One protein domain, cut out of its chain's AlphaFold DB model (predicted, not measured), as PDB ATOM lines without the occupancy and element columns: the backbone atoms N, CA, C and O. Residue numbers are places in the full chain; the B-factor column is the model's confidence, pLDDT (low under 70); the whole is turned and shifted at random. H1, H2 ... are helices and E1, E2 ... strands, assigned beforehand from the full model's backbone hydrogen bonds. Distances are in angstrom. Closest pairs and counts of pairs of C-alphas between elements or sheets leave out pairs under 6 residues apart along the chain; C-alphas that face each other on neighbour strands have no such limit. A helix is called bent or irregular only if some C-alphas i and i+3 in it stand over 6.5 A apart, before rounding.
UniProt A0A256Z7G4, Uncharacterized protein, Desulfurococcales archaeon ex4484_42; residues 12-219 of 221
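This is residues 12 to 219 of the 221 residues of an uncharacterized protein of Desulfurococcales archaeon ex4484_42 (UniProt A0A256Z7G4). A head built of a four-strand sheet and crossed helices has one long arm, a slender helical hairpin of H4 and H5 that reaches far beyond it and makes the longest axis. In the head H1 and H7 pack on one face of the sheet, H8 packs on both of them, and H6 packs on the first part of H4. The 208 printed residues hold eight named helices and four named strands, in the order H1 E1 H2 E2 E3 H3 H4 H5 H6 H7 E4 H8, and the class is mixed, helices and strands. The sheet runs E2 E3 E1 E4 and is mixed. The whole is only just loose, close to compact, with a radius of gyration of the C-alphas of 20.4 A and spans of 63 by 46 by 38 A.

H1, residues 12 to 26, and H7, residues 170 to 191, are on the same face of the sheet of E2, residues 55 to 60, E3, residues 65 to 72, E1, residues 30 to 37, and E4, residues 195 to 197, an arrangement of two layers, helices on one face of a sheet. H1 has a height of 11.0 A over the sheet and runs slantwise to the strands, at 43 degrees to E2 on the local plane. H7 has a height of 13.1 A and runs across the strands, over E3 and E1, at 73 degrees to E1 on the local plane. E2 and E3 form an antiparallel hairpin, with N 57 and O 69 at 2.9 A. E3 and E1 are parallel, with N 34 and O 68 at 2.9 A. E1 and E4 are antiparallel, with N 31 and O 196 at 2.8 A. H2, residues 47 to 52, and H6, residues 152 to 168, only just touch, with 3 pairs of C-alphas within 8 A, the closest being Ile 52 and Val 152 at 6.8 A. H3, residues 76 to 80, only grazes the sheet and touches H7, the hub, closest at C-alphas 80 and 184, 6.6 A. H4, residues 83 to 119, only grazes the sheet with residues 86 to 97. H4 touches H1 with residues 88 to 95 alone, about perpendicular at 88 degrees, the closest C-alphas being Phe 17 and Ser 91 at 5.5 A. H4 and H5, residues 125 to 147, form a helical hairpin at a shallow tilt of 9 degrees, opposite ways; they only just touch, with 3 pairs of C-alphas within 8 A, closest at Val 111 and Met 131, 7.7 A. H4 and H6 touch at a steep tilt of 60 degrees, closest at C-alphas 88 and 159, 6.9 A. H6 and H7 touch only at the corner, closest at C-alphas 166 and 173, 4.9 A. H8, residues 204 to 217, touches H1, closest at C-alphas 22 and 210, 6.1 A, and H7, closest at C-alphas 175 and 213, 6.9 A. Every O i to N i+4 pair is within hydrogen-bond range in H1, H2, H3, H4, H6 and H8, against 17 of 19 in H5 and 16 of 18 in H7.

H1 begins at C-alpha 12, (-2.023, 26.648, 11.946), and is 21.0 A long. E1 is 23.2 A long and E3 22.7 A. H4 is 52.3 A long and ends at C-alpha 119, (20.431, 62.227, 6.484). H5 is 34.2 A long, H6 24.4 A and H7 33.9 A; H7 is irregular, with C-alphas 188 and 191 at 7.4 A. H8 ends at C-alpha 217, (4.173, 20.178, 5.377).

The two C-alphas farthest apart, those of Pro 124 and Thr 205, are 64.2 A apart. The printed part has no cut, and no link is long. The mean pLDDT of the printed part is 76.0, and residues 39 to 53, 95 to 150, 191 to 192 and 218 to 219 are under 70.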
ATOM      1  N   GLY A  12      -3.094  26.210  12.842       87.12
ATOM      2  CA  GLY A  12      -2.023  26.648  11.946       87.12
ATOM      3  C   GLY A  12      -0.759  27.099  12.684       87.12
ATOM      4  O   GLY A  12       0.339  26.721  12.291       87.12
ATOM      5  N   ASP A  13      -0.898  27.864  13.770       85.75
ATOM      6  CA  ASP A  13       0.235  28.316  14.590       85.75
ATOM      7  C   ASP A  13       0.964  27.130  15.262       85.75
ATOM      8  O   ASP A  13       2.195  27.125  15.319       85.75
ATOM      9  N   MET A  14       0.229  26.108  15.722       89.06
ATOM     10  CA  MET A  14       0.804  24.881  16.294       89.06
ATOM     11  C   MET A  14       1.553  24.054  15.246       89.06
ATOM     12  O   MET A  14       2.708  23.703  15.469       89.06
ATOM     13  N   ILE A  15       0.939  23.805  14.084       89.81
ATOM     14  CA  ILE A  15       1.570  23.046  12.992       89.81
ATOM     15  C   ILE A  15       2.847  23.747  12.515       89.81
ATOM     16  O   ILE A  15       3.883  23.100  12.385       89.81
ATOM     17  N   LYS A  16       2.822  25.078  12.347       89.38
ATOM     18  CA  LYS A  16       4.022  25.869  12.017       89.38
ATOM     19  C   LYS A  16       5.141  25.667  13.026       89.38
ATOM     20  O   LYS A  16       6.303  25.531  12.648       89.38
ATOM     21  N   PHE A  17       4.805  25.671  14.313       89.88
ATOM     22  CA  PHE A  17       5.785  25.405  15.356       89.88
ATOM     23  C   PHE A  17       6.354  23.983  15.248       89.88
ATOM     24  O   PHE A  17       7.572  23.837  15.312       89.88
ATOM     25  N   TYR A  18       5.519  22.964  15.028       92.38
ATOM     26  CA  TYR A  18       5.966  21.573  14.886       92.38
ATOM     27  C   TYR A  18       6.893  21.385  13.685       92.38
ATOM     28  O   TYR A  18       7.997  20.875  13.850       92.38
ATOM     29  N   VAL A  19       6.507  21.880  12.506       91.38
ATOM     30  CA  VAL A  19       7.334  21.825  11.287       91.38
ATOM     31  C   VAL A  19       8.670  22.530  11.508       91.38
ATOM     32  O   VAL A  19       9.725  21.987  11.182       91.38
ATOM     33  N   LYS A  20       8.656  23.714  12.131       89.81
ATOM     34  CA  LYS A  20       9.890  24.439  12.442       89.81
ATOM     35  C   LYS A  20      10.764  23.690  13.446       89.81
ATOM     36  O   LYS A  20      11.978  23.663  13.275       89.81
ATOM     37  N   PHE A  21      10.177  23.095  14.480       91.50
ATOM     38  CA  PHE A  21      10.913  22.297  15.457       91.50
ATOM     39  C   PHE A  21      11.584  21.088  14.794       91.50
ATOM     40  O   PHE A  21      12.783  20.893  14.979       91.50
ATOM     41  N   VAL A  22      10.847  20.359  13.949       93.44
ATOM     42  CA  VAL A  22      11.372  19.234  13.160       93.44
ATOM     43  C   VAL A  22      12.497  19.694  12.230       93.44
ATOM     44  O   VAL A  22      13.558  19.081  12.189       93.44
ATOM     45  N   SER A  23      12.313  20.811  11.529       91.25
ATOM     46  CA  SER A  23      13.352  21.371  10.661       91.25
ATOM     47  C   SER A  23      14.615  21.733  11.446       91.25
ATOM     48  O   SER A  23      15.724  21.437  11.009       91.25
ATOM     49  N   LEU A  24      14.474  22.337  12.629       90.75
ATOM     50  CA  LEU A  24      15.614  22.693  13.470       90.75
ATOM     51  C   LEU A  24      16.370  21.461  13.968       90.75
ATOM     52  O   LEU A  24      17.599  21.460  13.914       90.75
ATOM     53  N   ILE A  25      15.666  20.430  14.439       91.44
ATOM     54  CA  ILE A  25      16.322  19.235  14.976       91.44
ATOM     55  C   ILE A  25      16.979  18.397  13.873       91.44
ATOM     56  O   ILE A  25      18.121  17.986  14.039       91.44
ATOM     57  N   MET A  26      16.327  18.241  12.715       92.44
ATOM     58  CA  MET A  26      16.873  17.503  11.567       92.44
ATOM     59  C   MET A  26      18.109  18.174  10.955       92.44
ATOM     60  O   MET A  26      18.973  17.494  10.410       92.44
ATOM     61  N   ASN A  27      18.209  19.504  11.053       90.75
ATOM     62  CA  ASN A  27      19.340  20.281  10.538       90.75
ATOM     63  C   ASN A  27      20.435  20.548  11.585       90.75
ATOM     64  O   ASN A  27      21.302  21.395  11.357       90.75
ATOM     65  N   SER A  28      20.383  19.884  12.739       91.06
ATOM     66  CA  SER A  28      21.373  20.035  13.805       91.06
ATOM     67  C   SER A  28      22.173  18.748  13.974       91.06
ATOM     68  O   SER A  28      21.650  17.653  13.805       91.06
ATOM     69  N   ARG A  29      23.456  18.881  14.317       91.06
ATOM     70  CA  ARG A  29      24.323  17.750  14.692       91.06
ATOM     71  C   ARG A  29      24.294  17.505  16.193       91.06
ATOM     72  O   ARG A  29      24.376  16.373  16.646       91.06
ATOM     73  N   ALA A  30      24.152  18.578  16.963       91.19
ATOM     74  CA  ALA A  30      24.085  18.515  18.409       91.19
ATOM     75  C   ALA A  30      22.973  19.416  18.948       91.19
ATOM     76  O   ALA A  30      22.500  20.347  18.285       91.19
ATOM     77  N   LEU A  31      22.584  19.148  20.187       91.50
ATOM     78  CA  LEU A  31      21.603  19.904  20.936       91.50
ATOM     79  C   LEU A  31      22.155  20.267  22.311       91.50
ATOM     80  O   LEU A  31      22.671  19.413  23.023       91.50
ATOM     81  N   THR A  32      22.003  21.528  22.705       90.12
ATOM     82  CA  THR A  32      22.187  21.947  24.092       90.12
ATOM     83  C   THR A  32      20.851  22.065  24.797       90.12
ATOM     84  O   THR A  32      19.996  22.843  24.360       90.12
ATOM     85  N   PHE A  33      20.693  21.343  25.904       89.25
ATOM     86  CA  PHE A  33      19.512  21.433  26.754       89.25
ATOM     87  C   PHE A  33      19.848  22.109  28.086       89.25
ATOM     88  O   PHE A  33      20.683  21.631  28.847       89.25
ATOM     89  N   GLU A  34      19.171  23.217  28.384       88.19
ATOM     90  CA  GLU A  34      19.287  23.923  29.660       88.19
ATOM     91  C   GLU A  34      17.926  23.947  30.362       88.19
ATOM     92  O   GLU A  34      16.978  24.583  29.887       88.19
ATOM     93  N   PHE A  35      17.836  23.306  31.529       85.88
ATOM     94  CA  PHE A  35      16.691  23.435  32.422       85.88
ATOM     95  C   PHE A  35      17.054  24.294  33.632       85.88
ATOM     96  O   PHE A  35      17.958  23.970  34.399       85.88
ATOM     97  N   ARG A  36      16.317  25.387  33.837       85.94
ATOM     98  CA  ARG A  36      16.499  26.277  34.987       85.94
ATOM     99  C   ARG A  36      15.246  26.300  35.850       85.94
ATOM    100  O   ARG A  36      14.207  26.818  35.437       85.94
ATOM    101  N   LYS A  37      15.365  25.804  37.079       81.31
ATOM    102  CA  LYS A  37      14.315  25.949  38.091       81.31
ATOM    103  C   LYS A  37      14.319  27.378  38.639       81.31
ATOM    104  O   LYS A  37      15.352  27.863  39.097       81.31
ATOM    105  N   ILE A  38      13.176  28.056  38.605       77.38
ATOM    106  CA  ILE A  38      12.973  29.333  39.298       77.38
ATOM    107  C   ILE A  38      12.310  29.047  40.646       77.38
ATOM    108  O   ILE A  38      11.343  28.290  40.729       77.38
ATOM    109  N   LEU A  39      12.803  29.687  41.704       64.69
ATOM    110  CA  LEU A  39      12.118  29.717  42.991       64.69
ATOM    111  C   LEU A  39      10.819  30.525  42.849       64.69
ATOM    112  O   LEU A  39      10.843  31.739  42.659       64.69
ATOM    113  N   SER A  40       9.673  29.846  42.920       57.09
ATOM    114  CA  SER A  40       8.385  30.526  43.054       57.09
ATOM    115  C   SER A  40       8.254  31.060  44.479       57.09
ATOM    116  O   SER A  40       8.235  30.284  45.431       57.09
ATOM    117  N   LEU A  41       8.111  32.379  44.625       51.41
ATOM    118  CA  LEU A  41       7.785  33.034  45.900       51.41
ATOM    119  C   LEU A  41       6.322  32.807  46.340       51.41
ATOM    120  O   LEU A  41       5.923  33.280  47.401       51.41
ATOM    121  N   LYS A  42       5.494  32.109  45.547       52.00
ATOM    122  CA  LYS A  42       4.059  31.935  45.822       52.00
ATOM    123  C   LYS A  42       3.694  30.514  46.255       52.00
ATOM    124  O   LYS A  42       4.143  29.530  45.669       52.00
ATOM    125  N   LYS A  43       2.854  30.460  47.301       45.94
ATOM    126  CA  LYS A  43       2.360  29.270  48.012       45.94
ATOM    127  C   LYS A  43       1.764  28.206  47.077       45.94
ATOM    128  O   LYS A  43       1.110  28.512  46.088       45.94
ATOM    129  N   ARG A  44       1.957  26.957  47.514       44.12
ATOM    130  CA  ARG A  44       1.554  25.615  47.036       44.12
ATOM    131  C   ARG A  44       0.231  25.399  46.265       44.12
ATOM    132  O   ARG A  44      -0.001  24.259  45.883       44.12
ATOM    133  N   SER A  45      -0.639  26.379  46.022       45.88
ATOM    134  CA  SER A  45      -2.019  26.095  45.584       45.88
ATOM    135  C   SER A  45      -2.334  26.243  44.093       45.88
ATOM    136  O   SER A  45      -3.469  25.965  43.720       45.88
ATOM    137  N   GLN A  46      -1.407  26.620  43.203       54.97
ATOM    138  CA  GLN A  46      -1.757  26.780  41.778       54.97
ATOM    139  C   GLN A  46      -0.679  26.236  40.824       54.97
ATOM    140  O   GLN A  46       0.110  26.965  40.223       54.97
ATOM    141  N   HIS A  47      -0.681  24.911  40.634       56.56
ATOM    142  CA  HIS A  47       0.125  24.202  39.621       56.56
ATOM    143  C   HIS A  47      -0.040  24.794  38.207       56.56
ATOM    144  O   HIS A  47       0.914  24.836  37.431       56.56
ATOM    145  N   TYR A  48      -1.239  25.294  37.894       58.09
ATOM    146  CA  TYR A  48      -1.555  25.924  36.614       58.09
ATOM    147  C   TYR A  48      -0.830  27.270  36.427       58.09
ATOM    148  O   TYR A  48      -0.305  27.547  35.350       58.09
ATOM    149  N   GLU A  49      -0.700  28.075  37.490       59.62
ATOM    150  CA  GLU A  49       0.104  29.308  37.462       59.62
ATOM    151  C   GLU A  49       1.597  29.013  37.283       59.62
ATOM    152  O   GLU A  49       2.300  29.722  36.559       59.62
ATOM    153  N   SER A  50       2.075  27.932  37.904       58.41
ATOM    154  CA  SER A  50       3.457  27.469  37.760       58.41
ATOM    155  C   SER A  50       3.779  27.061  36.322       58.41
ATOM    156  O   SER A  50       4.805  27.473  35.778       58.41
ATOM    157  N   LEU A  51       2.869  26.347  35.654       61.91
ATOM    158  CA  LEU A  51       3.028  25.997  34.246       61.91
ATOM    159  C   LEU A  51       3.052  27.244  33.348       61.91
ATOM    160  O   LEU A  51       3.926  27.358  32.500       61.91
ATOM    161  N   ILE A  52       2.173  28.219  33.583       62.09
ATOM    162  CA  ILE A  52       2.126  29.479  32.819       62.09
ATOM    163  C   ILE A  52       3.404  30.310  32.963       62.09
ATOM    164  O   ILE A  52       3.809  31.012  32.036       62.09
ATOM    165  N   SER A  53       4.048  30.244  34.127       66.06
ATOM    166  CA  SER A  53       5.337  30.899  34.349       66.06
ATOM    167  C   SER A  53       6.496  30.226  33.605       66.06
ATOM    168  O   SER A  53       7.579  30.809  33.515       66.06
ATOM    169  N   THR A  54       6.269  29.027  33.056       74.25
ATOM    170  CA  THR A  54       7.277  28.301  32.292       74.25
ATOM    171  C   THR A  54       7.589  29.063  31.015       74.25
ATOM    172  O   THR A  54       6.705  29.456  30.260       74.25
ATOM    173  N   LYS A  55       8.875  29.276  30.764       78.12
ATOM    174  CA  LYS A  55       9.389  29.834  29.520       78.12
ATOM    175  C   LYS A  55      10.080  28.730  28.745       78.12
ATOM    176  O   LYS A  55      10.890  27.994  29.303       78.12
ATOM    177  N   CYS A  56       9.769  28.656  27.461       81.19
ATOM    178  CA  CYS A  56      10.365  27.718  26.527       81.19
ATOM    179  C   CYS A  56      10.958  28.500  25.360       81.19
ATOM    180  O   CYS A  56      10.253  29.277  24.707       81.19
ATOM    181  N   SER A  57      12.256  28.315  25.133       81.62
ATOM    182  CA  SER A  57      13.000  28.902  24.026       81.62
ATOM    183  C   SER A  57      13.669  27.791  23.234       81.62
ATOM    184  O   SER A  57      14.388  26.967  23.796       81.62
ATOM    185  N   ILE A  58      13.413  27.777  21.930       83.81
ATOM    186  CA  ILE A  58      14.004  26.844  20.976       83.81
ATOM    187  C   ILE A  58      14.608  27.698  19.872       83.81
ATOM    188  O   ILE A  58      13.899  28.457  19.206       83.81
ATOM    189  N   SER A  59      15.922  27.619  19.708       82.44
ATOM    190  CA  SER A  59      16.653  28.468  18.769       82.44
ATOM    191  C   SER A  59      17.890  27.765  18.233       82.44
ATOM    192  O   SER A  59      18.459  26.898  18.888       82.44
ATOM    193  N   ARG A  60      18.318  28.153  17.032       81.31
ATOM    194  CA  ARG A  60      19.582  27.693  16.456       81.31
ATOM    195  C   ARG A  60      20.718  28.552  17.014       81.31
ATOM    196  O   ARG A  60      20.619  29.778  16.984       81.31
ATOM    197  N   ARG A  61      21.785  27.928  17.511       77.69
ATOM    198  CA  ARG A  61      22.975  28.605  18.042       77.69
ATOM    199  C   ARG A  61      24.174  28.320  17.137       77.69
ATOM    200  O   ARG A  61      24.937  27.399  17.374       77.69
ATOM    201  N   GLY A  62      24.342  29.108  16.079       76.69
ATOM    202  CA  GLY A  62      25.364  28.848  15.056       76.69
ATOM    203  C   GLY A  62      24.884  27.869  13.981       76.69
ATOM    204  O   GLY A  62      23.680  27.744  13.754       76.69
ATOM    205  N   LYS A  63      25.817  27.211  13.278       76.19
ATOM    206  CA  LYS A  63      25.478  26.409  12.092       76.19
ATOM    207  C   LYS A  63      24.780  25.098  12.455       76.19
ATOM    208  O   LYS A  63      23.697  24.882  11.947       76.19
ATOM    209  N   ASP A  64      25.282  24.294  13.388       84.81
ATOM    210  CA  ASP A  64      24.780  22.911  13.563       84.81
ATOM    211  C   ASP A  64      24.328  22.573  14.998       84.81
ATOM    212  O   ASP A  64      24.277  21.401  15.373       84.81
ATOM    213  N   LEU A  65      24.009  23.587  15.811       87.81
ATOM    214  CA  LEU A  65      23.641  23.417  17.221       87.81
ATOM    215  C   LEU A  65      22.226  23.932  17.507       87.81
ATOM    216  O   LEU A  65      21.926  25.116  17.306       87.81
ATOM    217  N   LEU A  66      21.371  23.059  18.038       89.50
ATOM    218  CA  LEU A  66      20.041  23.409  18.531       89.50
ATOM    219  C   LEU A  66      20.102  23.732  20.024       89.50
ATOM    220  O   LEU A  66      20.510  22.906  20.825       89.50
ATOM    221  N   SER A  67      19.658  24.916  20.426       88.00
ATOM    222  CA  SER A  67      19.554  25.302  21.831       88.00
ATOM    223  C   SER A  67      18.103  25.251  22.288       88.00
ATOM    224  O   SER A  67      17.269  26.026  21.805       88.00
ATOM    225  N   ILE A  68      17.820  24.391  23.265       88.69
ATOM    226  CA  ILE A  68      16.536  24.326  23.962       88.69
ATOM    227  C   ILE A  68      16.742  24.751  25.410       88.69
ATOM    228  O   ILE A  68      17.468  24.113  26.170       88.69
ATOM    229  N   LYS A  69      16.071  25.832  25.797       87.94
ATOM    230  CA  LYS A  69      16.090  26.359  27.156       87.94
ATOM    231  C   LYS A  69      14.687  26.351  27.733       87.94
ATOM    232  O   LYS A  69      13.788  27.009  27.203       87.94
ATOM    233  N   ILE A  70      14.520  25.646  28.845       86.00
ATOM    234  CA  ILE A  70      13.280  25.618  29.615       86.00
ATOM    235  C   ILE A  70      13.552  26.230  30.975       86.00
ATOM    236  O   ILE A  70      14.496  25.882  31.679       86.00
ATOM    237  N   THR A  71      12.716  27.178  31.361       84.12
ATOM    238  CA  THR A  71      12.798  27.814  32.666       84.12
ATOM    239  C   THR A  71      11.439  27.714  33.330       84.12
ATOM    240  O   THR A  71      10.480  28.264  32.804       84.12
ATOM    241  N   SER A  72      11.336  26.998  34.448       81.50
ATOM    242  CA  SER A  72      10.053  26.686  35.092       81.50
ATOM    243  C   SER A  72      10.140  26.782  36.610       81.50
ATOM    244  O   SER A  72      11.213  26.609  37.184       81.50
ATOM    245  N   SER A  73       9.015  27.037  37.275       78.25
ATOM    246  CA  SER A  73       8.894  26.839  38.724       78.25
ATOM    247  C   SER A  73       8.665  25.373  39.113       78.25
ATOM    248  O   SER A  73       8.847  25.014  40.278       78.25
ATOM    249  N   LEU A  74       8.276  24.526  38.155       80.69
ATOM    250  CA  LEU A  74       8.107  23.085  38.337       80.69
ATOM    251  C   LEU A  74       9.461  22.371  38.304       80.69
ATOM    252  O   LEU A  74      10.431  22.895  37.758       80.69
ATOM    253  N   ASN A  75       9.538  21.169  38.876       84.44
ATOM    254  CA  ASN A  75      10.714  20.321  38.693       84.44
ATOM    255  C   ASN A  75      10.648  19.619  37.334       84.44
ATOM    256  O   ASN A  75       9.570  19.410  36.778       84.44
ATOM    257  N   LEU A  76      11.801  19.188  36.826       84.31
ATOM    258  CA  LEU A  76      11.869  18.486  35.548       84.31
ATOM    259  C   LEU A  76      10.976  17.224  35.481       84.31
ATOM    260  O   LEU A  76      10.289  17.071  34.473       84.31
ATOM    261  N   PRO A  77      10.880  16.359  36.516       87.00
ATOM    262  CA  PRO A  77       9.960  15.218  36.479       87.00
ATOM    263  C   PRO A  77       8.487  15.621  36.318       87.00
ATOM    264  O   PRO A  77       7.740  14.960  35.596       87.00
ATOM    265  N   ASP A  78       8.076  16.727  36.944       84.38
ATOM    266  CA  ASP A  78       6.712  17.254  36.828       84.38
ATOM    267  C   ASP A  78       6.448  17.778  35.409       84.38
ATOM    268  O   ASP A  78       5.366  17.576  34.863       84.38
ATOM    269  N   ILE A  79       7.461  18.393  34.788       85.31
ATOM    270  CA  ILE A  79       7.420  18.837  33.390       85.31
ATOM    271  C   ILE A  79       7.341  17.650  32.427       85.31
ATOM    272  O   ILE A  79       6.547  17.685  31.494       85.31
ATOM    273  N   ILE A  80       8.100  16.575  32.660       87.00
ATOM    274  CA  ILE A  80       8.054  15.362  31.826       87.00
ATOM    275  C   ILE A  80       6.661  14.715  31.877       87.00
ATOM    276  O   ILE A  80       6.134  14.309  30.845       87.00
ATOM    277  N   ARG A  81       6.022  14.671  33.055       87.00
ATOM    278  CA  ARG A  81       4.633  14.189  33.212       87.00
ATOM    279  C   ARG A  81       3.599  15.060  32.490       87.00
ATOM    280  O   ARG A  81       2.467  14.625  32.303       87.00
ATOM    281  N   LYS A  82       3.979  16.282  32.122       87.44
ATOM    282  CA  LYS A  82       3.143  17.319  31.508       87.44
ATOM    283  C   LYS A  82       3.737  17.821  30.195       87.44
ATOM    284  O   LYS A  82       3.650  19.004  29.858       87.44
ATOM    285  N   VAL A  83       4.382  16.910  29.463       90.44
ATOM    286  CA  VAL A  83       5.077  17.234  28.215       90.44
ATOM    287  C   VAL A  83       4.113  17.761  27.151       90.44
ATOM    288  O   VAL A  83       4.484  18.648  26.388       90.44
ATOM    289  N   ASP A  84       2.862  17.301  27.151       90.44
ATOM    290  CA  ASP A  84       1.855  17.752  26.193       90.44
ATOM    291  C   ASP A  84       1.557  19.236  26.411       90.44
ATOM    292  O   ASP A  84       1.657  20.056  25.493       90.44
ATOM    293  N   GLU A  85       1.289  19.621  27.660       88.12
ATOM    294  CA  GLU A  85       1.043  21.012  28.006       88.12
ATOM    295  C   GLU A  85       2.293  21.889  27.818       88.12
ATOM    296  O   GLU A  85       2.166  23.047  27.409       88.12
ATOM    297  N   LEU A  86       3.496  21.343  28.037       88.38
ATOM    298  CA  LEU A  86       4.758  22.015  27.717       88.38
ATOM    299  C   LEU A  86       4.883  22.294  26.213       88.38
ATOM    300  O   LEU A  86       5.214  23.418  25.842       88.38
ATOM    301  N   ILE A  87       4.626  21.312  25.346       90.25
ATOM    302  CA  ILE A  87       4.731  21.466  23.885       90.25
ATOM    303  C   ILE A  87       3.754  22.534  23.397       90.25
ATOM    304  O   ILE A  87       4.128  23.409  22.610       90.25
ATOM    305  N   ILE A  88       2.520  22.519  23.908       88.50
ATOM    306  CA  ILE A  88       1.533  23.556  23.600       88.50
ATOM    307  C   ILE A  88       2.012  24.923  24.084       88.50
ATOM    308  O   ILE A  88       1.952  25.893  23.325       88.50
ATOM    309  N   LEU A  89       2.567  25.016  25.290       85.19
ATOM    310  CA  LEU A  89       3.126  26.265  25.793       85.19
ATOM    311  C   LEU A  89       4.307  26.763  24.937       85.19
ATOM    312  O   LEU A  89       4.326  27.940  24.580       85.19
ATOM    313  N   CYS A  90       5.229  25.885  24.530       84.19
ATOM    314  CA  CYS A  90       6.322  26.211  23.606       84.19
ATOM    315  C   CYS A  90       5.799  26.725  22.253       84.19
ATOM    316  O   CYS A  90       6.335  27.686  21.697       84.19
ATOM    317  N   SER A  91       4.720  26.135  21.727       85.50
ATOM    318  CA  SER A  91       4.110  26.591  20.471       85.50
ATOM    319  C   SER A  91       3.547  28.013  20.583       85.50
ATOM    320  O   SER A  91       3.736  28.846  19.690       85.50
ATOM    321  N   LEU A  92       2.928  28.337  21.724       80.56
ATOM    322  CA  LEU A  92       2.375  29.661  22.002       80.56
ATOM    323  C   LEU A  92       3.468  30.707  22.218       80.56
ATOM    324  O   LEU A  92       3.354  31.821  21.691       80.56
ATOM    325  N   THR A  93       4.531  30.373  22.959       73.94
ATOM    326  CA  THR A  93       5.665  31.287  23.152       73.94
ATOM    327  C   THR A  93       6.333  31.572  21.816       73.94
ATOM    328  O   THR A  93       6.579  32.736  21.498       73.94
ATOM    329  N   HIS A  94       6.530  30.554  20.978       71.12
ATOM    330  CA  HIS A  94       7.118  30.712  19.654       71.12
ATOM    331  C   HIS A  94       6.242  31.550  18.703       71.12
ATOM    332  O   HIS A  94       6.750  32.471  18.060       71.12
ATOM    333  N   SER A  95       4.926  31.302  18.644       64.75
ATOM    334  CA  SER A  95       3.989  32.096  17.827       64.75
ATOM    335  C   SER A  95       3.985  33.573  18.237       64.75
ATOM    336  O   SER A  95       4.039  34.470  17.390       64.75
ATOM    337  N   THR A  96       3.977  33.841  19.542       60.84
ATOM    338  CA  THR A  96       3.994  35.213  20.074       60.84
ATOM    339  C   THR A  96       5.324  35.905  19.780       60.84
ATOM    340  O   THR A  96       5.335  37.043  19.320       60.84
ATOM    341  N   THR A  97       6.438  35.190  19.950       56.56
ATOM    342  CA  THR A  97       7.791  35.686  19.655       56.56
ATOM    343  C   THR A  97       7.945  36.045  18.175       56.56
ATOM    344  O   THR A  97       8.433  37.122  17.846       56.56
ATOM    345  N   GLY A  98       7.470  35.191  17.263       54.72
ATOM    346  CA  GLY A  98       7.513  35.462  15.823       54.72
ATOM    347  C   GLY A  98       6.688  36.686  15.412       54.72
ATOM    348  O   GLY A  98       7.136  37.485  14.592       54.72
ATOM    349  N   LYS A  99       5.506  36.879  16.016       58.81
ATOM    350  CA  LYS A  99       4.672  38.077  15.796       58.81
ATOM    351  C   LYS A  99       5.382  39.342  16.268       58.81
ATOM    352  O   LYS A  99       5.401  40.329  15.539       58.81
ATOM    353  N   ILE A 100       6.005  39.284  17.442       54.53
ATOM    354  CA  ILE A 100       6.776  40.390  18.011       54.53
ATOM    355  C   ILE A 100       7.952  40.763  17.110       54.53
ATOM    356  O   ILE A 100       8.077  41.928  16.754       54.53
ATOM    357  N   TYR A 101       8.771  39.798  16.683       50.94
ATOM    358  CA  TYR A 101       9.905  40.085  15.799       50.94
ATOM    359  C   TYR A 101       9.471  40.637  14.441       50.94
ATOM    360  O   TYR A 101      10.157  41.495  13.894       50.94
ATOM    361  N   ARG A 102       8.322  40.207  13.906       52.50
ATOM    362  CA  ARG A 102       7.773  40.773  12.668       52.50
ATOM    363  C   ARG A 102       7.343  42.229  12.853       52.50
ATOM    364  O   ARG A 102       7.668  43.056  12.011       52.50
ATOM    365  N   ILE A 103       6.648  42.542  13.947       57.66
ATOM    366  CA  ILE A 103       6.255  43.919  14.283       57.66
ATOM    367  C   ILE A 103       7.503  44.780  14.497       57.66
ATOM    368  O   ILE A 103       7.608  45.859  13.927       57.66
ATOM    369  N   LEU A 104       8.484  44.273  15.247       56.00
ATOM    370  CA  LEU A 104       9.731  44.976  15.524       56.00
ATOM    371  C   LEU A 104      10.545  45.216  14.249       56.00
ATOM    372  O   LEU A 104      11.027  46.319  14.047       56.00
ATOM    373  N   GLY A 105      10.650  44.222  13.363       52.59
ATOM    374  CA  GLY A 105      11.332  44.361  12.076       52.59
ATOM    375  C   GLY A 105      10.678  45.405  11.170       52.59
ATOM    376  O   GLY A 105      11.384  46.194  10.549       52.59
ATOM    377  N   VAL A 106       9.341  45.473  11.149       60.66
ATOM    378  CA  VAL A 106       8.605  46.534  10.441       60.66
ATOM    379  C   VAL A 106       8.898  47.900  11.061       60.66
ATOM    380  O   VAL A 106       9.196  48.841  10.333       60.66
ATOM    381  N   ILE A 107       8.883  48.013  12.392       58.91
ATOM    382  CA  ILE A 107       9.186  49.276  13.076       58.91
ATOM    383  C   ILE A 107      10.634  49.711  12.813       58.91
ATOM    384  O   ILE A 107      10.864  50.867  12.477       58.91
ATOM    385  N   VAL A 108      11.608  48.799  12.890       60.12
ATOM    386  CA  VAL A 108      13.016  49.079  12.569       60.12
ATOM    387  C   VAL A 108      13.166  49.526  11.115       60.12
ATOM    388  O   VAL A 108      13.853  50.507  10.862       60.12
ATOM    389  N   ALA A 109      12.491  48.875  10.164       59.09
ATOM    390  CA  ALA A 109      12.519  49.284   8.761       59.09
ATOM    391  C   ALA A 109      11.932  50.692   8.549       59.09
ATOM    392  O   ALA A 109      12.495  51.478   7.787       59.09
ATOM    393  N   ILE A 110      10.853  51.040   9.258       63.25
ATOM    394  CA  ILE A 110      10.274  52.392   9.249       63.25
ATOM    395  C   ILE A 110      11.267  53.404   9.835       63.25
ATOM    396  O   ILE A 110      11.485  54.448   9.229       63.25
ATOM    397  N   VAL A 111      11.913  53.088  10.963       61.72
ATOM    398  CA  VAL A 111      12.919  53.957  11.601       61.72
ATOM    399  C   VAL A 111      14.139  54.154  10.701       61.72
ATOM    400  O   VAL A 111      14.587  55.283  10.547       61.72
ATOM    401  N   ILE A 112      14.653  53.096  10.063       60.53
ATOM    402  CA  ILE A 112      15.769  53.185   9.105       60.53
ATOM    403  C   ILE A 112      15.373  54.047   7.902       60.53
ATOM    404  O   ILE A 112      16.149  54.902   7.486       60.53
ATOM    405  N   SER A 113      14.159  53.865   7.377       60.94
ATOM    406  CA  SER A 113      13.650  54.664   6.255       60.94
ATOM    407  C   SER A 113      13.502  56.141   6.635       60.94
ATOM    408  O   SER A 113      13.892  57.013   5.868       60.94
ATOM    409  N   LEU A 114      13.012  56.442   7.843       58.84
ATOM    410  CA  LEU A 114      12.933  57.812   8.363       58.84
ATOM    411  C   LEU A 114      14.316  58.422   8.635       58.84
ATOM    412  O   LEU A 114      14.524  59.603   8.366       58.84
ATOM    413  N   ALA A 115      15.265  57.634   9.145       56.88
ATOM    414  CA  ALA A 115      16.634  58.075   9.388       56.88
ATOM    415  C   ALA A 115      17.370  58.380   8.075       56.88
ATOM    416  O   ALA A 115      18.076  59.383   7.995       56.88
ATOM    417  N   ALA A 116      17.154  57.577   7.028       60.09
ATOM    418  CA  ALA A 116      17.659  57.861   5.687       60.09
ATOM    419  C   ALA A 116      17.136  59.213   5.164       60.09
ATOM    420  O   ALA A 116      17.925  60.029   4.693       60.09
ATOM    421  N   SER A 117      15.845  59.501   5.362       57.88
ATOM    422  CA  SER A 117      15.232  60.797   5.024       57.88
ATOM    423  C   SER A 117      15.761  61.971   5.863       57.88
ATOM    424  O   SER A 117      15.736  63.123   5.421       57.88
ATOM    425  N   ALA A 118      16.252  61.704   7.079       54.47
ATOM    426  CA  ALA A 118      16.887  62.709   7.932       54.47
ATOM    427  C   ALA A 118      18.301  63.063   7.456       54.47
ATOM    428  O   ALA A 118      18.687  64.230   7.487       54.47
ATOM    429  N   ILE A 119      19.063  62.063   6.999       57.31
ATOM    430  CA  ILE A 119      20.431  62.227   6.484       57.31
ATOM    431  C   ILE A 119      20.429  63.019   5.170       57.31
ATOM    432  O   ILE A 119      21.341  63.807   4.937       57.31
ATOM    433  N   THR A 120      19.375  62.901   4.357       60.59
ATOM    434  CA  THR A 120      19.183  63.722   3.147       60.59
ATOM    435  C   THR A 120      18.839  65.196   3.430       60.59
ATOM    436  O   THR A 120      18.597  65.948   2.493       60.59
ATOM    437  N   GLY A 121      18.839  65.635   4.698       54.53
ATOM    438  CA  GLY A 121      18.855  67.056   5.073       54.53
ATOM    439  C   GLY A 121      17.492  67.735   5.253       54.53
ATOM    440  O   GLY A 121      17.442  68.953   5.376       54.53
ATOM    441  N   ILE A 122      16.388  66.983   5.292       57.53
ATOM    442  CA  ILE A 122      15.020  67.553   5.294       57.53
ATOM    443  C   ILE A 122      14.455  67.740   6.723       57.53
ATOM    444  O   ILE A 122      13.389  68.322   6.912       57.53
ATOM    445  N   ILE A 123      15.144  67.263   7.765       55.34
ATOM    446  CA  ILE A 123      14.520  66.992   9.071       55.34
ATOM    447  C   ILE A 123      15.084  67.882  10.210       55.34
ATOM    448  O   ILE A 123      16.275  67.785  10.507       55.34
ATOM    449  N   PRO A 124      14.247  68.695  10.899       59.94
ATOM    450  CA  PRO A 124      14.649  69.542  12.035       59.94
ATOM    451  C   PRO A 124      15.111  68.762  13.282       59.94
ATOM    452  O   PRO A 124      14.642  67.651  13.542       59.94
ATOM    453  N   ASP A 125      15.945  69.382  14.128       58.31
ATOM    454  CA  ASP A 125      16.556  68.781  15.337       58.31
ATOM    455  C   ASP A 125      15.560  68.192  16.363       58.31
ATOM    456  O   ASP A 125      15.882  67.248  17.094       58.31
ATOM    457  N   ILE A 126      14.312  68.670  16.376       58.31
ATOM    458  CA  ILE A 126      13.232  68.112  17.209       58.31
ATOM    459  C   ILE A 126      12.930  66.659  16.805       58.31
ATOM    460  O   ILE A 126      12.777  65.789  17.662       58.31
ATOM    461  N   ILE A 127      12.925  66.355  15.505       58.44
ATOM    462  CA  ILE A 127      12.651  65.007  14.991       58.44
ATOM    463  C   ILE A 127      13.839  64.074  15.264       58.44
ATOM    464  O   ILE A 127      13.639  62.902  15.583       58.44
ATOM    465  N   ARG A 128      15.078  64.588  15.241       57.22
ATOM    466  CA  ARG A 128      16.278  63.828  15.633       57.22
ATOM    467  C   ARG A 128      16.212  63.378  17.097       57.22
ATOM    468  O   ARG A 128      16.528  62.229  17.401       57.22
ATOM    469  N   THR A 129      15.728  64.239  17.986       58.34
ATOM    470  CA  THR A 129      15.562  63.925  19.414       58.34
ATOM    471  C   THR A 129      14.438  62.907  19.643       58.34
ATOM    472  O   THR A 129      14.612  61.940  20.387       58.34
ATOM    473  N   VAL A 130      13.317  63.048  18.925       58.62
ATOM    474  CA  VAL A 130      12.216  62.069  18.933       58.62
ATOM    475  C   VAL A 130      12.674  60.703  18.402       58.62
ATOM    476  O   VAL A 130      12.288  59.681  18.966       58.62
ATOM    477  N   MET A 131      13.549  60.652  17.389       59.16
ATOM    478  CA  MET A 131      14.123  59.396  16.877       59.16
ATOM    479  C   MET A 131      14.977  58.664  17.919       59.16
ATOM    480  O   MET A 131      14.867  57.446  18.047       59.16
ATOM    481  N   VAL A 132      15.798  59.382  18.689       58.94
ATOM    482  CA  VAL A 132      16.617  58.780  19.757       58.94
ATOM    483  C   VAL A 132      15.732  58.246  20.883       58.94
ATOM    484  O   VAL A 132      15.936  57.124  21.346       58.94
ATOM    485  N   ILE A 133      14.696  58.993  21.276       60.41
ATOM    486  CA  ILE A 133      13.724  58.542  22.280       60.41
ATOM    487  C   ILE A 133      12.968  57.308  21.781       60.41
ATOM    488  O   ILE A 133      12.834  56.348  22.540       60.41
ATOM    489  N   ALA A 134      12.535  57.291  20.515       58.06
ATOM    490  CA  ALA A 134      11.876  56.145  19.889       58.06
ATOM    491  C   ALA A 134      12.792  54.914  19.847       58.06
ATOM    492  O   ALA A 134      12.350  53.812  20.150       58.06
ATOM    493  N   PHE A 135      14.078  55.088  19.537       59.03
ATOM    494  CA  PHE A 135      15.066  54.009  19.529       59.03
ATOM    495  C   PHE A 135      15.322  53.442  20.935       59.03
ATOM    496  O   PHE A 135      15.308  52.226  21.123       59.03
ATOM    497  N   ILE A 136      15.480  54.308  21.942       55.28
ATOM    498  CA  ILE A 136      15.666  53.898  23.343       55.28
ATOM    499  C   ILE A 136      14.409  53.205  23.877       55.28
ATOM    500  O   ILE A 136      14.511  52.154  24.508       55.28
ATOM    501  N   THR A 137      13.215  53.731  23.589       55.16
ATOM    502  CA  THR A 137      11.964  53.044  23.947       55.16
ATOM    503  C   THR A 137      11.820  51.719  23.210       55.16
ATOM    504  O   THR A 137      11.369  50.758  23.822       55.16
ATOM    505  N   LEU A 138      12.278  51.601  21.960       54.38
ATOM    506  CA  LEU A 138      12.296  50.329  21.235       54.38
ATOM    507  C   LEU A 138      13.219  49.298  21.898       54.38
ATOM    508  O   LEU A 138      12.838  48.135  22.022       54.38
ATOM    509  N   ILE A 139      14.401  49.717  22.363       51.75
ATOM    510  CA  ILE A 139      15.330  48.865  23.118       51.75
ATOM    511  C   ILE A 139      14.690  48.440  24.445       51.75
ATOM    512  O   ILE A 139      14.677  47.249  24.762       51.75
ATOM    513  N   SER A 140      14.078  49.365  25.182       46.25
ATOM    514  CA  SER A 140      13.381  49.058  26.437       46.25
ATOM    515  C   SER A 140      12.201  48.104  26.227       46.25
ATOM    516  O   SER A 140      12.094  47.101  26.932       46.25
ATOM    517  N   ILE A 141      11.386  48.318  25.191       49.88
ATOM    518  CA  ILE A 141      10.294  47.418  24.803       49.88
ATOM    519  C   ILE A 141      10.860  46.053  24.386       49.88
ATOM    520  O   ILE A 141      10.356  45.028  24.829       49.88
ATOM    521  N   SER A 142      11.955  46.000  23.619       43.66
ATOM    522  CA  SER A 142      12.630  44.741  23.262       43.66
ATOM    523  C   SER A 142      13.144  43.975  24.489       43.66
ATOM    524  O   SER A 142      13.077  42.744  24.514       43.66
ATOM    525  N   SER A 143      13.558  44.685  25.545       38.00
ATOM    526  CA  SER A 143      13.975  44.096  26.819       38.00
ATOM    527  C   SER A 143      12.792  43.549  27.639       38.00
ATOM    528  O   SER A 143      12.891  42.465  28.218       38.00
ATOM    529  N   GLU A 144      11.629  44.213  27.609       39.53
ATOM    530  CA  GLU A 144      10.385  43.712  28.212       39.53
ATOM    531  C   GLU A 144       9.731  42.587  27.397       39.53
ATOM    532  O   GLU A 144       9.096  41.698  27.969       39.53
ATOM    533  N   LEU A 145       9.958  42.531  26.083       39.00
ATOM    534  CA  LEU A 145       9.473  41.473  25.189       39.00
ATOM    535  C   LEU A 145      10.141  40.106  25.441       39.00
ATOM    536  O   LEU A 145       9.586  39.080  25.056       39.00
ATOM    537  N   PHE A 146      11.237  40.028  26.207       41.22
ATOM    538  CA  PHE A 146      11.729  38.758  26.780       41.22
ATOM    539  C   PHE A 146      10.837  38.211  27.924       41.22
ATOM    540  O   PHE A 146      11.062  37.114  28.464       41.22
ATOM    541  N   ARG A 147       9.777  38.938  28.302       46.06
ATOM    542  CA  ARG A 147       8.692  38.494  29.188       46.06
ATOM    543  C   ARG A 147       7.395  38.236  28.410       46.06
ATOM    544  O   ARG A 147       6.330  38.666  28.839       46.06
ATOM    545  N   ILE A 148       7.445  37.463  27.321       53.62
ATOM    546  CA  ILE A 148       6.224  36.856  26.758       53.62
ATOM    547  C   ILE A 148       5.599  35.968  27.835       53.62
ATOM    548  O   ILE A 148       6.046  34.849  28.089       53.62
ATOM    549  N   LYS A 149       4.587  36.506  28.513       57.81
ATOM    550  CA  LYS A 149       3.791  35.804  29.508       57.81
ATOM    551  C   LYS A 149       2.526  35.339  28.805       57.81
ATOM    552  O   LYS A 149       1.666  36.146  28.459       57.81
ATOM    553  N   VAL A 150       2.431  34.039  28.542       62.34
ATOM    554  CA  VAL A 150       1.201  33.447  28.009       62.34
ATOM    555  C   VAL A 150       0.109  33.636  29.065       62.34
ATOM    556  O   VAL A 150       0.300  33.278  30.220       62.34
ATOM    557  N   ASN A 151      -1.030  34.231  28.715       70.19
ATOM    558  CA  ASN A 151      -2.144  34.345  29.660       70.19
ATOM    559  C   ASN A 151      -2.842  32.977  29.831       70.19
ATOM    560  O   ASN A 151      -2.996  32.232  28.861       70.19
ATOM    561  N   VAL A 152      -3.335  32.694  31.043       70.50
ATOM    562  CA  VAL A 152      -4.183  31.551  31.436       70.50
ATOM    563  C   VAL A 152      -5.266  31.266  30.392       70.50
ATOM    564  O   VAL A 152      -5.422  30.133  29.948       70.50
ATOM    565  N   LYS A 153      -6.006  32.300  29.964       76.19
ATOM    566  CA  LYS A 153      -7.116  32.155  29.006       76.19
ATOM    567  C   LYS A 153      -6.635  31.635  27.646       76.19
ATOM    568  O   LYS A 153      -7.287  30.782  27.051       76.19
ATOM    569  N   THR A 154      -5.488  32.121  27.176       78.31
ATOM    570  CA  THR A 154      -4.883  31.696  25.907       78.31
ATOM    571  C   THR A 154      -4.372  30.262  25.994       78.31
ATOM    572  O   THR A 154      -4.622  29.481  25.078       78.31
ATOM    573  N   LEU A 155      -3.719  29.898  27.102       80.00
ATOM    574  CA  LEU A 155      -3.254  28.530  27.330       80.00
ATOM    575  C   LEU A 155      -4.429  27.545  27.393       80.00
ATOM    576  O   LEU A 155      -4.414  26.548  26.682       80.00
ATOM    577  N   ASN A 156      -5.483  27.857  28.154       79.75
ATOM    578  CA  ASN A 156      -6.694  27.032  28.226       79.75
ATOM    579  C   ASN A 156      -7.350  26.841  26.853       79.75
ATOM    580  O   ASN A 156      -7.698  25.721  26.485       79.75
ATOM    581  N   LYS A 157      -7.476  27.919  26.067       85.38
ATOM    582  CA  LYS A 157      -8.025  27.831  24.709       85.38
ATOM    583  C   LYS A 157      -7.176  26.917  23.823       85.38
ATOM    584  O   LYS A 157      -7.724  26.086  23.102       85.38
ATOM    585  N   ALA A 158      -5.853  27.049  23.890       85.50
ATOM    586  CA  ALA A 158      -4.929  26.223  23.124       85.50
ATOM    587  C   ALA A 158      -4.983  24.750  23.548       85.50
ATOM    588  O   ALA A 158      -5.058  23.888  22.683       85.50
ATOM    589  N   LEU A 159      -5.029  24.456  24.850       86.81
ATOM    590  CA  LEU A 159      -5.159  23.090  25.364       86.81
ATOM    591  C   LEU A 159      -6.478  22.438  24.938       86.81
ATOM    592  O   LEU A 159      -6.479  21.283  24.524       86.81
ATOM    593  N   ASN A 160      -7.589  23.172  24.984       86.19
ATOM    594  CA  ASN A 160      -8.876  22.662  24.507       86.19
ATOM    595  C   ASN A 160      -8.856  22.413  22.994       86.19
ATOM    596  O   ASN A 160      -9.334  21.378  22.537       86.19
ATOM    597  N   THR A 161      -8.250  23.323  22.226       87.50
ATOM    598  CA  THR A 161      -8.077  23.154  20.773       87.50
ATOM    599  C   THR A 161      -7.208  21.933  20.469       87.50
ATOM    600  O   THR A 161      -7.565  21.134  19.615       87.50
ATOM    601  N   HIS A 162      -6.107  21.755  21.199       90.06
ATOM    602  CA  HIS A 162      -5.216  20.607  21.072       90.06
ATOM    603  C   HIS A 162      -5.944  19.287  21.353       90.06
ATOM    604  O   HIS A 162      -5.895  18.388  20.522       90.06
ATOM    605  N   LYS A 163      -6.693  19.190  22.461       90.19
ATOM    606  CA  LYS A 163      -7.502  18.000  22.780       90.19
ATOM    607  C   LYS A 163      -8.502  17.671  21.675       90.19
ATOM    608  O   LYS A 163      -8.641  16.511  21.307       90.19
ATOM    609  N   MET A 164      -9.172  18.690  21.138       89.94
ATOM    610  CA  MET A 164     -10.096  18.497  20.027       89.94
ATOM    611  C   MET A 164      -9.364  17.990  18.781       89.94
ATOM    612  O   MET A 164      -9.800  17.006  18.193       89.94
ATOM    613  N   LEU A 165      -8.235  18.602  18.411       89.94
ATOM    614  CA  LEU A 165      -7.430  18.188  17.259       89.94
ATOM    615  C   LEU A 165      -6.932  16.745  17.384       89.94
ATOM    616  O   LEU A 165      -7.051  16.004  16.419       89.94
ATOM    617  N   LEU A 166      -6.472  16.320  18.565       90.88
ATOM    618  CA  LEU A 166      -6.086  14.923  18.798       90.88
ATOM    619  C   LEU A 166      -7.230  13.938  18.519       90.88
ATOM    620  O   LEU A 166      -6.980  12.833  18.055       90.88
ATOM    621  N   SER A 167      -8.479  14.329  18.790       89.12
ATOM    622  CA  SER A 167      -9.636  13.452  18.575       89.12
ATOM    623  C   SER A 167     -10.171  13.428  17.141       89.12
ATOM    624  O   SER A 167     -10.854  12.475  16.781       89.12
ATOM    625  N   VAL A 168      -9.911  14.463  16.333       89.88
ATOM    626  CA  VAL A 168     -10.587  14.647  15.029       89.88
ATOM    627  C   VAL A 168      -9.647  14.818  13.835       89.88
ATOM    628  O   VAL A 168     -10.101  14.746  12.698       89.88
ATOM    629  N   ASP A 169      -8.358  15.067  14.061       87.94
ATOM    630  CA  ASP A 169      -7.354  15.314  13.022       87.94
ATOM    631  C   ASP A 169      -6.195  14.323  13.207       87.94
ATOM    632  O   ASP A 169      -5.236  14.585  13.935       87.94
ATOM    633  N   GLY A 170      -6.306  13.158  12.557       86.00
ATOM    634  CA  GLY A 170      -5.317  12.081  12.666       86.00
ATOM    635  C   GLY A 170      -3.913  12.513  12.237       86.00
ATOM    636  O   GLY A 170      -2.941  12.191  12.910       86.00
ATOM    637  N   ALA A 171      -3.806  13.346  11.196       88.56
ATOM    638  CA  ALA A 171      -2.522  13.889  10.763       88.56
ATOM    639  C   ALA A 171      -1.902  14.799  11.836       88.56
ATOM    640  O   ALA A 171      -0.706  14.718  12.111       88.56
ATOM    641  N   TYR A 172      -2.705  15.654  12.479       90.25
ATOM    642  CA  TYR A 172      -2.232  16.450  13.612       90.25
ATOM    643  C   TYR A 172      -1.763  15.570  14.777       90.25
ATOM    644  O   TYR A 172      -0.721  15.867  15.365       90.25
ATOM    645  N   ALA A 173      -2.508  14.511  15.107       91.75
ATOM    646  CA  ALA A 173      -2.154  13.584  16.178       91.75
ATOM    647  C   ALA A 173      -0.815  12.881  15.902       91.75
ATOM    648  O   ALA A 173       0.074  12.926  16.748       91.75
ATOM    649  N   GLU A 174      -0.617  12.355  14.691       90.75
ATOM    650  CA  GLU A 174       0.637  11.710  14.283       90.75
ATOM    651  C   GLU A 174       1.839  12.661  14.361       90.75
ATOM    652  O   GLU A 174       2.891  12.307  14.897       90.75
ATOM    653  N   ILE A 175       1.685  13.898  13.872       92.88
ATOM    654  CA  ILE A 175       2.739  14.917  13.967       92.88
ATOM    655  C   ILE A 175       3.060  15.194  15.433       92.88
ATOM    656  O   ILE A 175       4.230  15.242  15.814       92.88
ATOM    657  N   PHE A 176       2.028  15.400  16.251       94.00
ATOM    658  CA  PHE A 176       2.197  15.702  17.662       94.00
ATOM    659  C   PHE A 176       2.892  14.566  18.412       94.00
ATOM    660  O   PHE A 176       3.781  14.852  19.211       94.00
ATOM    661  N   ASP A 177       2.563  13.309  18.121       95.38
ATOM    662  CA  ASP A 177       3.207  12.146  18.731       95.38
ATOM    663  C   ASP A 177       4.705  12.098  18.421       95.38
ATOM    664  O   ASP A 177       5.512  11.878  19.326       95.38
ATOM    665  N   VAL A 178       5.103  12.419  17.185       95.88
ATOM    666  CA  VAL A 178       6.523  12.560  16.819       95.88
ATOM    667  C   VAL A 178       7.185  13.683  17.619       95.88
ATOM    668  O   VAL A 178       8.259  13.486  18.191       95.88
ATOM    669  N   ILE A 179       6.552  14.860  17.718       95.81
ATOM    670  CA  ILE A 179       7.099  15.985  18.499       95.81
ATOM    671  C   ILE A 179       7.236  15.603  19.976       95.81
ATOM    672  O   ILE A 179       8.245  15.919  20.610       95.81
ATOM    673  N   LYS A 180       6.226  14.926  20.524       94.75
ATOM    674  CA  LYS A 180       6.180  14.457  21.905       94.75
ATOM    675  C   LYS A 180       7.294  13.472  22.187       94.75
ATOM    676  O   LYS A 180       8.004  13.645  23.175       94.75
ATOM    677  N   GLU A 181       7.486  12.489  21.317       95.94
ATOM    678  CA  GLU A 181       8.548  11.503  21.456       95.94
ATOM    679  C   GLU A 181       9.929  12.172  21.475       95.94
ATOM    680  O   GLU A 181      10.700  11.966  22.416       95.94
ATOM    681  N   VAL A 182      10.203  13.057  20.511       94.56
ATOM    682  CA  VAL A 182      11.449  13.837  20.457       94.56
ATOM    683  C   VAL A 182      11.649  14.655  21.738       94.56
ATOM    684  O   VAL A 182      12.720  14.616  22.346       94.56
ATOM    685  N   MET A 183      10.619  15.382  22.185       93.12
ATOM    686  CA  MET A 183      10.702  16.233  23.374       93.12
ATOM    687  C   MET A 183      10.947  15.411  24.644       93.12
ATOM    688  O   MET A 183      11.788  15.783  25.460       93.12
ATOM    689  N   VAL A 184      10.264  14.275  24.815       93.06
ATOM    690  CA  VAL A 184      10.472  13.376  25.961       93.06
ATOM    691  C   VAL A 184      11.899  12.838  25.981       93.06
ATOM    692  O   VAL A 184      12.517  12.837  27.048       93.06
ATOM    693  N   ARG A 185      12.436  12.414  24.828       93.00
ATOM    694  CA  ARG A 185      13.826  11.950  24.721       93.00
ATOM    695  C   ARG A 185      14.792  13.050  25.161       93.00
ATOM    696  O   ARG A 185      15.609  12.799  26.037       93.00
ATOM    697  N   ILE A 186      14.629  14.282  24.677       91.25
ATOM    698  CA  ILE A 186      15.472  15.424  25.079       91.25
ATOM    699  C   ILE A 186      15.387  15.687  26.588       91.25
ATOM    700  O   ILE A 186      16.414  15.793  27.256       91.25
ATOM    701  N   LEU A 187      14.173  15.766  27.145       90.06
ATOM    702  CA  LEU A 187      13.972  16.075  28.564       90.06
ATOM    703  C   LEU A 187      14.598  15.023  29.487       90.06
ATOM    704  O   LEU A 187      15.096  15.369  30.556       90.06
ATOM    705  N   ARG A 188      14.589  13.744  29.091       89.12
ATOM    706  CA  ARG A 188      15.174  12.654  29.885       89.12
ATOM    707  C   ARG A 188      16.703  12.699  29.938       89.12
ATOM    708  O   ARG A 188      17.264  12.245  30.927       89.12
ATOM    709  N   ARG A 189      17.364  13.300  28.942       83.88
ATOM    710  CA  ARG A 189      18.835  13.401  28.862       83.88
ATOM    711  C   ARG A 189      19.435  14.529  29.710       83.88
ATOM    712  O   ARG A 189      20.652  14.611  29.828       83.88
ATOM    713  N   TYR A 190      18.613  15.380  30.333       73.19
ATOM    714  CA  TYR A 190      19.068  16.542  31.116       73.19
ATOM    715  C   TYR A 190      20.149  16.234  32.160       73.19
ATOM    716  O   TYR A 190      21.051  17.042  32.361       73.19
ATOM    717  N   ASN A 191      20.048  15.087  32.833       67.12
ATOM    718  CA  ASN A 191      20.969  14.722  33.911       67.12
ATOM    719  C   ASN A 191      22.296  14.135  33.408       67.12
ATOM    720  O   ASN A 191      23.180  13.888  34.220       67.12
ATOM    721  N   GLU A 192      22.425  13.876  32.107       69.44
ATOM    722  CA  GLU A 192      23.561  13.139  31.555       69.44
ATOM    723  C   GLU A 192      24.593  14.066  30.916       69.44
ATOM    724  O   GLU A 192      25.786  13.941  31.176       69.44
ATOM    725  N   SER A 193      24.145  15.026  30.104       71.25
ATOM    726  CA  SER A 193      25.030  16.007  29.482       71.25
ATOM    727  C   SER A 193      24.253  17.241  29.017       71.25
ATOM    728  O   SER A 193      23.170  17.107  28.442       71.25
ATOM    729  N   PRO A 194      24.810  18.456  29.177       72.38
ATOM    730  CA  PRO A 194      24.247  19.658  28.576       72.38
ATOM    731  C   PRO A 194      24.399  19.680  27.050       72.38
ATOM    732  O   PRO A 194      23.738  20.494  26.418       72.38
ATOM    733  N   HIS A 195      25.254  18.829  26.467       84.12
ATOM    734  CA  HIS A 195      25.437  18.654  25.022       84.12
ATOM    735  C   HIS A 195      25.054  17.227  24.623       84.12
ATOM    736  O   HIS A 195      25.664  16.266  25.084       84.12
ATOM    737  N   ILE A 196      24.060  17.101  23.754       87.81
ATOM    738  CA  ILE A 196      23.461  15.834  23.337       87.81
ATOM    739  C   ILE A 196      23.673  15.686  21.829       87.81
ATOM    740  O   ILE A 196      23.346  16.610  21.077       87.81
ATOM    741  N   ASN A 197      24.209  14.553  21.368       90.50
ATOM    742  CA  ASN A 197      24.245  14.266  19.933       90.50
ATOM    743  C   ASN A 197      22.809  14.023  19.436       90.50
ATOM    744  O   ASN A 197      22.037  13.299  20.065       90.50
ATOM    745  N   ILE A 198      22.430  14.622  18.303       91.06
ATOM    746  CA  ILE A 198      21.103  14.418  17.712       91.06
ATOM    747  C   ILE A 198      20.849  12.946  17.366       91.06
ATOM    748  O   ILE A 198      19.702  12.512  17.452       91.06
ATOM    749  N   ASP A 199      21.881  12.158  17.063       91.31
ATOM    750  CA  ASP A 199      21.760  10.713  16.821       91.31
ATOM    751  C   ASP A 199      21.246   9.937  18.047       91.31
ATOM    752  O   ASP A 199      20.590   8.910  17.896       91.31
ATOM    753  N   GLU A 200      21.457  10.452  19.261       89.19
ATOM    754  CA  GLU A 200      20.926   9.862  20.498       89.19
ATOM    755  C   GLU A 200      19.433  10.169  20.703       89.19
ATOM    756  O   GLU A 200      18.751   9.510  21.487       89.19
ATOM    757  N   ILE A 201      18.918  11.192  20.018       91.56
ATOM    758  CA  ILE A 201      17.510  11.589  20.069       91.56
ATOM    759  C   ILE A 201      16.745  10.974  18.896       91.56
ATOM    760  O   ILE A 201      15.674  10.400  19.096       91.56
ATOM    761  N   LEU A 202      17.297  11.092  17.689       93.12
ATOM    762  CA  LEU A 202      16.691  10.698  16.426       93.12
ATOM    763  C   LEU A 202      17.323   9.405  15.897       93.12
ATOM    764  O   LEU A 202      18.305   9.446  15.147       93.12
ATOM    765  N   ASP A 203      16.708   8.274  16.245       92.00
ATOM    766  CA  ASP A 203      16.969   6.996  15.575       92.00
ATOM    767  C   ASP A 203      16.431   6.998  14.128       92.00
ATOM    768  O   ASP A 203      15.752   7.938  13.707       92.00
ATOM    769  N   GLY A 204      16.754   5.957  13.350       90.50
ATOM    770  CA  GLY A 204      16.351   5.860  11.940       90.50
ATOM    771  C   GLY A 204      14.843   6.026  11.738       90.50
ATOM    772  O   GLY A 204      14.413   6.866  10.952       90.50
ATOM    773  N   THR A 205      14.037   5.329  12.541       93.94
ATOM    774  CA  THR A 205      12.572   5.396  12.476       93.94
ATOM    775  C   THR A 205      12.048   6.804  12.758       93.94
ATOM    776  O   THR A 205      11.153   7.297  12.066       93.94
ATOM    777  N   LEU A 206      12.581   7.479  13.778       94.19
ATOM    778  CA  LEU A 206      12.144   8.823  14.146       94.19
ATOM    779  C   LEU A 206      12.596   9.862  13.111       94.19
ATOM    780  O   LEU A 206      11.840  10.790  12.818       94.19
ATOM    781  N   ARG A 207      13.770   9.677  12.492       94.38
ATOM    782  CA  ARG A 207      14.217  10.494  11.349       94.38
ATOM    783  C   ARG A 207      13.292  10.356  10.158       94.38
ATOM    784  O   ARG A 207      12.923  11.379   9.589       94.38
ATOM    785  N   ASP A 208      12.883   9.141   9.815       94.88
ATOM    786  CA  ASP A 208      11.985   8.902   8.684       94.88
ATOM    787  C   ASP A 208      10.630   9.582   8.906       94.88
ATOM    788  O   ASP A 208      10.125  10.281   8.023       94.88
ATOM    789  N   LYS A 209      10.084   9.488  10.125       95.25
ATOM    790  CA  LYS A 209       8.867  10.217  10.514       95.25
ATOM    791  C   LYS A 209       9.054  11.735  10.429       95.25
ATOM    792  O   LYS A 209       8.201  12.433   9.885       95.25
ATOM    793  N   CYS A 210      10.175  12.268  10.917       93.50
ATOM    794  CA  CYS A 210      10.501  13.691  10.796       93.50
ATOM    795  C   CYS A 210      10.630  14.139   9.328       93.50
ATOM    796  O   CYS A 210      10.110  15.194   8.960       93.50
ATOM    797  N   MET A 211      11.267  13.336   8.475       93.25
ATOM    798  CA  MET A 211      11.373  13.593   7.039       93.25
ATOM    799  C   MET A 211      10.002  13.588   6.363       93.25
ATOM    800  O   MET A 211       9.721  14.481   5.564       93.25
ATOM    801  N   ALA A 212       9.120  12.652   6.719       92.50
ATOM    802  CA  ALA A 212       7.750  12.618   6.214       92.50
ATOM    803  C   ALA A 212       6.989  13.912   6.554       92.50
ATOM    804  O   ALA A 212       6.383  14.518   5.668       92.50
ATOM    805  N   ILE A 213       7.101  14.404   7.795       91.06
ATOM    806  CA  ILE A 213       6.500  15.683   8.213       91.06
ATOM    807  C   ILE A 213       7.018  16.841   7.347       91.06
ATOM    808  O   ILE A 213       6.225  17.647   6.856       91.06
ATOM    809  N   LEU A 214       8.335  16.932   7.127       90.69
ATOM    810  CA  LEU A 214       8.930  18.001   6.313       90.69
ATOM    811  C   LEU A 214       8.542  17.903   4.835       90.69
ATOM    812  O   LEU A 214       8.300  18.929   4.203       90.69
ATOM    813  N   ASN A 215       8.433  16.696   4.289       87.75
ATOM    814  CA  ASN A 215       8.045  16.493   2.896       87.75
ATOM    815  C   ASN A 215       6.582  16.879   2.645       87.75
ATOM    816  O   ASN A 215       6.281  17.495   1.623       87.75
ATOM    817  N   VAL A 216       5.685  16.563   3.584       84.19
ATOM    818  CA  VAL A 216       4.247  16.850   3.456       84.19
ATOM    819  C   VAL A 216       3.929  18.311   3.787       84.19
ATOM    820  O   VAL A 216       3.116  18.943   3.110       84.19
ATOM    821  N   LEU A 217       4.560  18.876   4.821       83.88
ATOM    822  CA  LEU A 217       4.173  20.178   5.377       83.88
ATOM    823  C   LEU A 217       5.231  21.272   5.236       83.88
ATOM    824  O   LEU A 217       4.876  22.448   5.275       83.88
ATOM    825  N   GLY A 218       6.502  20.927   5.033       68.12
ATOM    826  CA  GLY A 218       7.618  21.878   5.028       68.12
ATOM    827  C   GLY A 218       7.628  22.868   3.861       68.12
ATOM    828  O   GLY A 218       8.320  23.875   3.936       68.12
ATOM    829  N   ARG A 219       6.856  22.619   2.794       62.28
ATOM    830  CA  ARG A 219       6.669  23.582   1.688       62.28
ATOM    831  C   ARG A 219       5.512  24.559   1.920       62.28
ATOM    832  O   ARG A 219       5.446  25.584   1.251       62.28
TER     833      ARG A 219